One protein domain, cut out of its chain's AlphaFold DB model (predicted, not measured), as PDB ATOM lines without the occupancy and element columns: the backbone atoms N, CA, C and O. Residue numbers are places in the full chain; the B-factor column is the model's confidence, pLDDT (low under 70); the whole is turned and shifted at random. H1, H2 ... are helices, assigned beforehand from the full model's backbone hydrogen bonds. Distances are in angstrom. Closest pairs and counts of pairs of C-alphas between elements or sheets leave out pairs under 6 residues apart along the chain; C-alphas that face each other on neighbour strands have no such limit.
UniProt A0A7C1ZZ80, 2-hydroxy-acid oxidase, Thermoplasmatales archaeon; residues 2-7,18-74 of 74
ATOM      1  N   TYR A   2      -2.408  43.659 -21.296       96.44
ATOM      2  CA  TYR A   2      -3.557  44.094 -22.106       96.44
ATOM      3  C   TYR A   2      -3.726  45.614 -22.193       96.44
ATOM      4  O   TYR A   2      -4.029  46.091 -23.277       96.44
ATOM      5  N   ASP A   3      -3.423  46.372 -21.131       95.69
ATOM      6  CA  ASP A   3      -3.453  47.841 -21.214       95.69
ATOM      7  C   ASP A   3      -2.496  48.377 -22.297       95.69
ATOM      8  O   ASP A   3      -2.866  49.268 -23.054       95.69
ATOM      9  N   TYR A   4      -1.302  47.782 -22.438       97.75
ATOM     10  CA  TYR A   4      -0.358  48.140 -23.503       97.75
ATOM     11  C   TYR A   4      -0.860  47.707 -24.886       97.75
ATOM     12  O   TYR A   4      -0.776  48.466 -25.845       97.75
ATOM     13  N   VAL A   5      -1.419  46.495 -24.996       97.94
ATOM     14  CA  VAL A   5      -2.019  46.013 -26.252       97.94
ATOM     15  C   VAL A   5      -3.091  46.987 -26.738       97.94
ATOM     16  O   VAL A   5      -3.095  47.348 -27.911       97.94
ATOM     17  N   HIS A   6      -3.969  47.452 -25.847       96.25
ATOM     18  CA  HIS A   6      -5.011  48.418 -26.196       96.25
ATOM     19  C   HIS A   6      -4.442  49.812 -26.478       96.25
ATOM     20  O   HIS A   6      -4.918  50.466 -27.403       96.25
ATOM     21  N   SER A   7      -3.396  50.254 -25.767       96.50
ATOM     22  CA  SER A   7      -2.783  51.571 -26.007       96.50
ATOM     23  C   SER A   7      -2.141  51.707 -27.389       96.50
ATOM     24  O   SER A   7      -1.992  52.821 -27.877       96.50
ATOM     25  N   ILE A  18     -12.563  34.975 -26.242       96.31
ATOM     26  CA  ILE A  18     -12.434  35.600 -24.913       96.31
ATOM     27  C   ILE A  18     -12.540  34.565 -23.782       96.31
ATOM     28  O   ILE A  18     -11.650  34.472 -22.930       96.31
ATOM     29  N   GLY A  19     -13.613  33.764 -23.798       93.56
ATOM     30  CA  GLY A  19     -13.892  32.752 -22.778       93.56
ATOM     31  C   GLY A  19     -13.890  33.338 -21.363       93.56
ATOM     32  O   GLY A  19     -14.440  34.412 -21.136       93.56
ATOM     33  N   LEU A  20     -13.255  32.630 -20.427       92.25
ATOM     34  CA  LEU A  20     -13.044  33.075 -19.044       92.25
ATOM     35  C   LEU A  20     -11.788  33.948 -18.900       92.25
ATOM     36  O   LEU A  20     -11.842  35.052 -18.372       92.25
ATOM     37  N   SER A  21     -10.649  33.476 -19.424       90.88
ATOM     38  CA  SER A  21      -9.326  34.063 -19.131       90.88
ATOM     39  C   SER A  21      -9.126  35.493 -19.588       90.88
ATOM     40  O   SER A  21      -8.318  36.220 -19.018       90.88
ATOM     41  N   LYS A  22      -9.791  35.875 -20.675       94.44
ATOM     42  CA  LYS A  22      -9.608  37.186 -21.295       94.44
ATOM     43  C   LYS A  22     -10.792  38.106 -21.026       94.44
ATOM     44  O   LYS A  22     -10.800  39.230 -21.518       94.44
ATOM     45  N   ALA A  23     -11.783  37.641 -20.268       95.19
ATOM     46  CA  ALA A  23     -13.002  38.386 -20.027       95.19
ATOM     47  C   ALA A  23     -12.770  39.691 -19.253       95.19
ATOM     48  O   ALA A  23     -13.253  40.709 -19.746       95.19
ATOM     49  N   PRO A  24     -11.984  39.743 -18.154       94.06
ATOM     50  CA  PRO A  24     -11.762  41.009 -17.452       94.06
ATOM     51  C   PRO A  24     -11.154  42.121 -18.332       94.06
ATOM     52  O   PRO A  24     -11.765  43.186 -18.443       94.06
ATOM     53  N   PRO A  25     -10.023  41.910 -19.044       95.50
ATOM     54  CA  PRO A  25      -9.468  42.953 -19.908       95.50
ATOM     55  C   PRO A  25     -10.336  43.235 -21.143       95.50
ATOM     56  O   PRO A  25     -10.341  44.358 -21.636       95.50
ATOM     57  N   TRP A  26     -11.077  42.248 -21.663       96.81
ATOM     58  CA  TRP A  26     -12.015  42.478 -22.764       96.81
ATOM     59  C   TRP A  26     -13.192  43.353 -22.335       96.81
ATOM     60  O   TRP A  26     -13.510  44.291 -23.056       96.81
ATOM     61  N   ARG A  27     -13.784  43.108 -21.156       96.19
ATOM     62  CA  ARG A  27     -14.900  43.914 -20.647       96.19
ATOM     63  C   ARG A  27     -14.518  45.382 -20.512       96.19
ATOM     64  O   ARG A  27     -15.258  46.235 -20.980       96.19
ATOM     65  N   LYS A  28     -13.338  45.659 -19.949       94.56
ATOM     66  CA  LYS A  28     -12.803  47.023 -19.826       94.56
ATOM     67  C   LYS A  28     -12.670  47.723 -21.185       94.56
ATOM     68  O   LYS A  28     -12.956  48.904 -21.296       94.56
ATOM     69  N   ALA A  29     -12.239  47.000 -22.217       95.75
ATOM     70  CA  ALA A  29     -12.006  47.566 -23.546       95.75
ATOM     71  C   ALA A  29     -13.256  47.645 -24.438       95.75
ATOM     72  O   ALA A  29     -13.169  48.175 -25.544       95.75
ATOM     73  N   ARG A  30     -14.373  47.041 -24.023       95.44
ATOM     74  CA  ARG A  30     -15.584  46.840 -24.836       95.44
ATOM     75  C   ARG A  30     -16.867  47.078 -24.040       95.44
ATOM     76  O   ARG A  30     -17.891  46.449 -24.297       95.44
ATOM     77  N   GLU A  31     -16.805  47.949 -23.038       96.19
ATOM     78  CA  GLU A  31     -17.941  48.269 -22.169       96.19
ATOM     79  C   GLU A  31     -19.159  48.763 -22.966       96.19
ATOM     80  O   GLU A  31     -20.296  48.401 -22.665       96.19
ATOM     81  N   ASP A  32     -18.904  49.499 -24.046       97.25
ATOM     82  CA  ASP A  32     -19.881  50.060 -24.974       97.25
ATOM     83  C   ASP A  32     -20.751  49.003 -25.680       97.25
ATOM     84  O   ASP A  32     -21.946  49.222 -25.887       97.25
ATOM     85  N   VAL A  33     -20.194  47.834 -26.013       96.88
ATOM     86  CA  VAL A  33     -20.920  46.778 -26.747       96.88
ATOM     87  C   VAL A  33     -21.589  45.744 -25.839       96.88
ATOM     88  O   VAL A  33     -22.472  45.006 -26.287       96.88
ATOM     89  N   ILE A  34     -21.209  45.671 -24.559       97.19
ATOM     90  CA  ILE A  34     -21.736  44.671 -23.617       97.19
ATOM     91  C   ILE A  34     -23.268  44.721 -23.483       97.19
ATOM     92  O   ILE A  34     -23.875  43.644 -23.513       97.19
ATOM     93  N   PRO A  35     -23.933  45.890 -23.363       98.06
ATOM     94  CA  PRO A  35     -25.391  45.945 -23.257       98.06
ATOM     95  C   PRO A  35     -26.098  45.287 -24.448       98.06
ATOM     96  O   PRO A  35     -27.039  44.513 -24.260       98.06
ATOM     97  N   LEU A  36     -25.596  45.521 -25.667       98.38
ATOM     98  CA  LEU A  36     -26.130  44.907 -26.882       98.38
ATOM     99  C   LEU A  36     -25.918  43.388 -26.872       98.38
ATOM    100  O   LEU A  36     -26.856  42.632 -27.123       98.38
ATOM    101  N   MET A  37     -24.715  42.923 -26.523       97.94
ATOM    102  CA  MET A  37     -24.427  41.486 -26.444       97.94
ATOM    103  C   MET A  37     -25.300  40.774 -25.401       97.94
ATOM    104  O   MET A  37     -25.777  39.667 -25.655       97.94
ATOM    105  N   ARG A  38     -25.572  41.416 -24.255       97.38
ATOM    106  CA  ARG A  38     -26.504  40.907 -23.233       97.38
ATOM    107  C   ARG A  38     -27.933  40.815 -23.754       97.38
ATOM    108  O   ARG A  38     -28.592  39.806 -23.507       97.38
ATOM    109  N   ALA A  39     -28.404  41.826 -24.484       98.38
ATOM    110  CA  ALA A  39     -29.738  41.813 -25.077       98.38
ATOM    111  C   ALA A  39     -29.897  40.657 -26.079       98.38
ATOM    112  O   ALA A  39     -30.860  39.896 -25.987       98.38
ATOM    113  N   VAL A  40     -28.911  40.465 -26.963       98.38
ATOM    114  CA  VAL A  40     -28.884  39.339 -27.911       98.38
ATOM    115  C   VAL A  40     -28.861  38.002 -27.165       98.38
ATOM    116  O   VAL A  40     -29.695  37.140 -27.431       98.38
ATOM    117  N   LYS A  41     -27.966  37.833 -26.184       97.88
ATOM    118  CA  LYS A  41     -27.880  36.605 -25.379       97.88
ATOM    119  C   LYS A  41     -29.212  36.267 -24.710       97.88
ATOM    120  O   LYS A  41     -29.649  35.127 -24.800       97.88
ATOM    121  N   LYS A  42     -29.876  37.247 -24.092       98.06
ATOM    122  CA  LYS A  42     -31.165  37.055 -23.413       98.06
ATOM    123  C   LYS A  42     -32.296  36.685 -24.379       98.06
ATOM    124  O   LYS A  42     -33.185  35.937 -23.991       98.06
ATOM    125  N   ALA A  43     -32.267  37.192 -25.613       98.62
ATOM    126  CA  ALA A  43     -33.270  36.859 -26.623       98.62
ATOM    127  C   ALA A  43     -33.209  35.380 -27.047       98.62
ATOM    128  O   ALA A  43     -34.251  34.766 -27.256       98.62
ATOM    129  N   PHE A  44     -32.005  34.804 -27.142       98.44
ATOM    130  CA  PHE A  44     -31.808  33.410 -27.565       98.44
ATOM    131  C   PHE A  44     -31.672  32.411 -26.407       98.44
ATOM    132  O   PHE A  44     -31.960  31.232 -26.582       98.44
ATOM    133  N   ASP A  45     -31.232  32.857 -25.233       98.50
ATOM    134  CA  ASP A  45     -31.024  32.025 -24.046       98.50
ATOM    135  C   ASP A  45     -31.564  32.728 -22.786       98.50
ATOM    136  O   ASP A  45     -30.794  33.181 -21.933       98.50
ATOM    137  N   PRO A  46     -32.899  32.855 -22.657       98.12
ATOM    138  CA  PRO A  46     -33.530  33.570 -21.547       98.12
ATOM    139  C   PRO A  46     -33.294  32.909 -20.182       98.12
ATOM    140  O   PRO A  46     -33.353  33.593 -19.162       98.12
ATOM    141  N   ASN A  47     -33.001  31.605 -20.162       97.94
ATOM    142  CA  ASN A  47     -32.720  30.840 -18.945       97.94
ATOM    143  C   ASN A  47     -31.217  30.738 -18.634       97.94
ATOM    144  O   ASN A  47     -30.846  30.123 -17.637       97.94
ATOM    145  N   ASN A  48     -30.361  31.337 -19.469       96.69
ATOM    146  CA  ASN A  48     -28.908  31.368 -19.315       96.69
ATOM    147  C   ASN A  48     -28.256  29.978 -19.157       96.69
ATOM    148  O   ASN A  48     -27.349  29.796 -18.342       96.69
ATOM    149  N   ILE A  49     -28.722  28.981 -19.912       97.75
ATOM    150  CA  ILE A  49     -28.212  27.602 -19.823       97.75
ATOM    151  C   ILE A  49     -27.018  27.346 -20.751       97.75
ATOM    152  O   ILE A  49     -26.239  26.419 -20.530       97.75
ATOM    153  N   LEU A  50     -26.843  28.161 -21.794       96.56
ATOM    154  CA  LEU A  50     -25.781  27.980 -22.779       96.56
ATOM    155  C   LEU A  50     -24.516  28.723 -22.339       96.56
ATOM    156  O   LEU A  50     -24.344  29.910 -22.616       96.56
ATOM    157  N   ASN A  51     -23.596  27.988 -21.716       94.06
ATOM    158  CA  ASN A  51     -22.269  28.466 -21.317       94.06
ATOM    159  C   ASN A  51     -22.295  29.675 -20.347       94.06
ATOM    160  O   ASN A  51     -21.719  30.730 -20.652       94.06
ATOM    161  N   PRO A  52     -22.974  29.542 -19.189       93.25
ATOM    162  CA  PRO A  52     -23.045  30.600 -18.188       93.25
ATOM    163  C   PRO A  52     -21.657  30.969 -17.653       93.25
ATOM    164  O   PRO A  52     -20.701  30.202 -17.756       93.25
ATOM    165  N   HIS A  53     -21.563  32.153 -17.046       92.00
ATOM    166  CA  HIS A  53     -20.340  32.653 -16.409       92.00
ATOM    167  C   HIS A  53     -19.155  32.826 -17.364       92.00
ATOM    168  O   HIS A  53     -18.010  32.766 -16.934       92.00
ATOM    169  N   THR A  54     -19.391  33.055 -18.657       92.81
ATOM    170  CA  THR A  54     -18.331  33.334 -19.636       92.81
ATOM    171  C   THR A  54     -18.494  34.721 -20.253       92.81
ATOM    172  O   THR A  54     -19.557  35.335 -20.168       92.81
ATOM    173  N   LEU A  55     -17.431  35.246 -20.873       94.88
ATOM    174  CA  LEU A  55     -17.474  36.504 -21.625       94.88
ATOM    175  C   LEU A  55     -17.963  37.689 -20.760       94.88
ATOM    176  O   LEU A  55     -17.292  38.049 -19.791       94.88
ATOM    177  N   MET A  56     -19.113  38.304 -21.056       94.69
ATOM    178  CA  MET A  56     -19.629  39.430 -20.265       94.69
ATOM    179  C   MET A  56     -20.060  39.040 -18.845       94.69
ATOM    180  O   MET A  56     -20.136  39.918 -17.991       94.69
ATOM    181  N   ASP A  57     -20.297  37.751 -18.594       93.88
ATOM    182  CA  ASP A  57     -20.745  37.206 -17.307       93.88
ATOM    183  C   ASP A  57     -19.632  36.492 -16.535       93.88
ATOM    184  O   ASP A  57     -19.884  35.914 -15.479       93.88
ATOM    185  N   ALA A  58     -18.400  36.501 -17.052       93.62
ATOM    186  CA  ALA A  58     -17.301  35.835 -16.370       93.62
ATOM    187  C   ALA A  58     -16.933  36.534 -15.054       93.62
ATOM    188  O   ALA A  58     -16.834  37.762 -15.040       93.62
ATOM    189  N   PRO A  59     -16.647  35.783 -13.984       90.88
ATOM    190  CA  PRO A  59     -16.153  36.360 -12.740       90.88
ATOM    191  C   PRO A  59     -14.797  37.040 -12.947       90.88
ATOM    192  O   PRO A  59     -14.043  36.692 -13.860       90.88
ATOM    193  N   ASP A  60     -14.485  38.014 -12.097       87.38
ATOM    194  CA  ASP A  60     -13.199  38.716 -12.159       87.38
ATOM    195  C   ASP A  60     -12.038  37.797 -11.751       87.38
ATOM    196  O   ASP A  60     -11.018  37.749 -12.440       87.38
ATOM    197  N   ASP A  61     -12.231  36.975 -10.713       86.94
ATOM    198  CA  ASP A  61     -11.309  35.895 -10.340       86.94
ATOM    199  C   ASP A  61     -11.547  34.633 -11.187       86.94
ATOM    200  O   ASP A  61     -11.926  33.563 -10.709       86.94
ATOM    201  N   TRP A  62     -11.350  34.759 -12.499       84.62
ATOM    202  CA  TRP A  62     -11.565  33.657 -13.437       84.62
ATOM    203  C   TRP A  62     -10.619  32.465 -13.213       84.62
ATOM    204  O   TRP A  62     -10.906  31.368 -13.697       84.62
ATOM    205  N   VAL A  63      -9.489  32.665 -12.524       84.94
ATOM    206  CA  VAL A  63      -8.494  31.613 -12.262       84.94
ATOM    207  C   VAL A  63      -9.044  30.615 -11.249       84.94
ATOM    208  O   VAL A  63      -8.912  29.411 -11.462       84.94
ATOM    209  N   ARG A  64      -9.693  31.109 -10.188       84.88
ATOM    210  CA  ARG A  64     -10.280  30.280  -9.123       84.88
ATOM    211  C   ARG A  64     -11.773  30.012  -9.309       84.88
ATOM    212  O   ARG A  64     -12.338  29.187  -8.605       84.88
ATOM    213  N   ALA A  65     -12.407  30.655 -10.288       80.88
ATOM    214  CA  ALA A  65     -13.827  30.485 -10.596       80.88
ATOM    215  C   ALA A  65     -14.252  29.055 -10.956       80.88
ATOM    216  O   ALA A  65     -15.433  28.727 -10.878       80.88
ATOM    217  N   THR A  66     -13.318  28.212 -11.399       74.12
ATOM    218  CA  THR A  66     -13.603  26.817 -11.741       74.12
ATOM    219  C   THR A  66     -12.480  25.918 -11.245       74.12
ATOM    220  O   THR A  66     -11.307  26.269 -11.347       74.12
ATOM    221  N   ASN A  67     -12.818  24.699 -10.825       71.75
ATOM    222  CA  ASN A  67     -11.833  23.666 -10.479       71.75
ATOM    223  C   ASN A  67     -11.160  23.033 -11.716       71.75
ATOM    224  O   ASN A  67     -10.537  21.980 -11.610       71.75
ATOM    225  N   LEU A  68     -11.327  23.631 -12.902       66.00
ATOM    226  CA  LEU A  68     -10.976  23.018 -14.183       66.00
ATOM    227  C   LEU A  68      -9.584  23.395 -14.680       66.00
ATOM    228  O   LEU A  68      -9.047  22.688 -15.527       66.00
ATOM    229  N   ARG A  69      -9.010  24.513 -14.213       64.50
ATOM    230  CA  ARG A  69      -7.767  25.030 -14.799       64.50
ATOM    231  C   ARG A  69      -6.528  24.643 -14.011       64.50
ATOM    232  O   ARG A  69      -5.674  23.968 -14.567       64.50
ATOM    233  N   TYR A  70      -6.447  25.034 -12.740       63.81
ATOM    234  CA  TYR A  70      -5.329  24.687 -11.863       63.81
ATOM    235  C   TYR A  70      -5.817  24.644 -10.414       63.81
ATOM    236  O   TYR A  70      -6.530  25.549  -9.982       63.81
ATOM    237  N   ARG A  71      -5.431  23.612  -9.651       60.81
ATOM    238  CA  ARG A  71      -5.568  23.650  -8.190       60.81
ATOM    239  C   ARG A  71      -4.549  24.657  -7.674       60.81
ATOM    240  O   ARG A  71      -3.367  24.346  -7.597       60.81
ATOM    241  N   VAL A  72      -5.000  25.871  -7.397       60.62
ATOM    242  CA  VAL A  72      -4.201  26.844  -6.658       60.62
ATOM    243  C   VAL A  72      -4.504  26.576  -5.189       60.62
ATOM    244  O   VAL A  72      -5.648  26.756  -4.776       60.62
ATOM    245  N   GLU A  73      -3.536  26.058  -4.430       63.25
ATOM    246  CA  GLU A  73      -3.674  25.988  -2.970       63.25
ATOM    247  C   GLU A  73      -3.869  27.418  -2.438       63.25
ATOM    248  O   GLU A  73      -3.261  28.364  -2.953       63.25
ATOM    249  N   ALA A  74      -4.828  27.575  -1.522       58.22
ATOM    250  CA  ALA A  74      -5.269  28.868  -1.005       58.22
ATOM    251  C   ALA A  74      -4.315  29.410   0.059       58.22
ATOM    252  O   ALA A  74      -3.846  28.597   0.887       58.22
TER     253      ALA A  74
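AT A GLANCE: This is residues 2 to 7 and 18 to 74 of the 74 residues of the protein "2-hydroxy-acid oxidase" of Thermoplasmatales archaeon (UniProt A0A7C1ZZ80). With little regular structure, this is a flat, loose arc in which H3 makes one side, H2 lies before it and the unnamed stretch 45 to 74 folds back from H3. H1, a short printed piece, lies beside H2, and residues 42 to 49 stick out. The printed part has 63 residues and, in chain order, helices H1, H2 and H3, with no named strand; it is all helix, but these hold only 24 residues. The radius of gyration of the C-alphas is 13.4 A, and the spans are 39 by 34 by 13 A.

HOW THE PARTS SIT: Start at H3, residues 34 to 44, which touches no helix. H2, residues 23 to 29, is close but not clearly touching: the closest C-alphas, of Arg 27 and Ile 34, are 7.5 A apart, at a steep tilt of 51 degrees, opposite ways. H1, residues 2 to 7, only just touches H2, with 3 pairs of C-alphas within 8 A, the closest those of Tyr 2 and Pro 25 at 6.4 A; they run the same way at a shallow tilt of 16 degrees. H1 and H3 are apart. In H1, H2 and H3 every O i to N i+4 pair is within hydrogen-bond range.

IN THESE COORDINATES: Find C-alpha 34 at (-21.736, 44.671, -23.617); H3 runs 15.6 A to C-alpha 44 at (-31.808, 33.410, -27.565). H2 spans 9.9 A and H1 8.5 A.

THE WHOLE: Residues 8 to 17 are cut out, with C-alphas 7 and 18 at 18.7 A. The link from H2 to H3 is tight. Confidence is under 70 in residues 68 to 74.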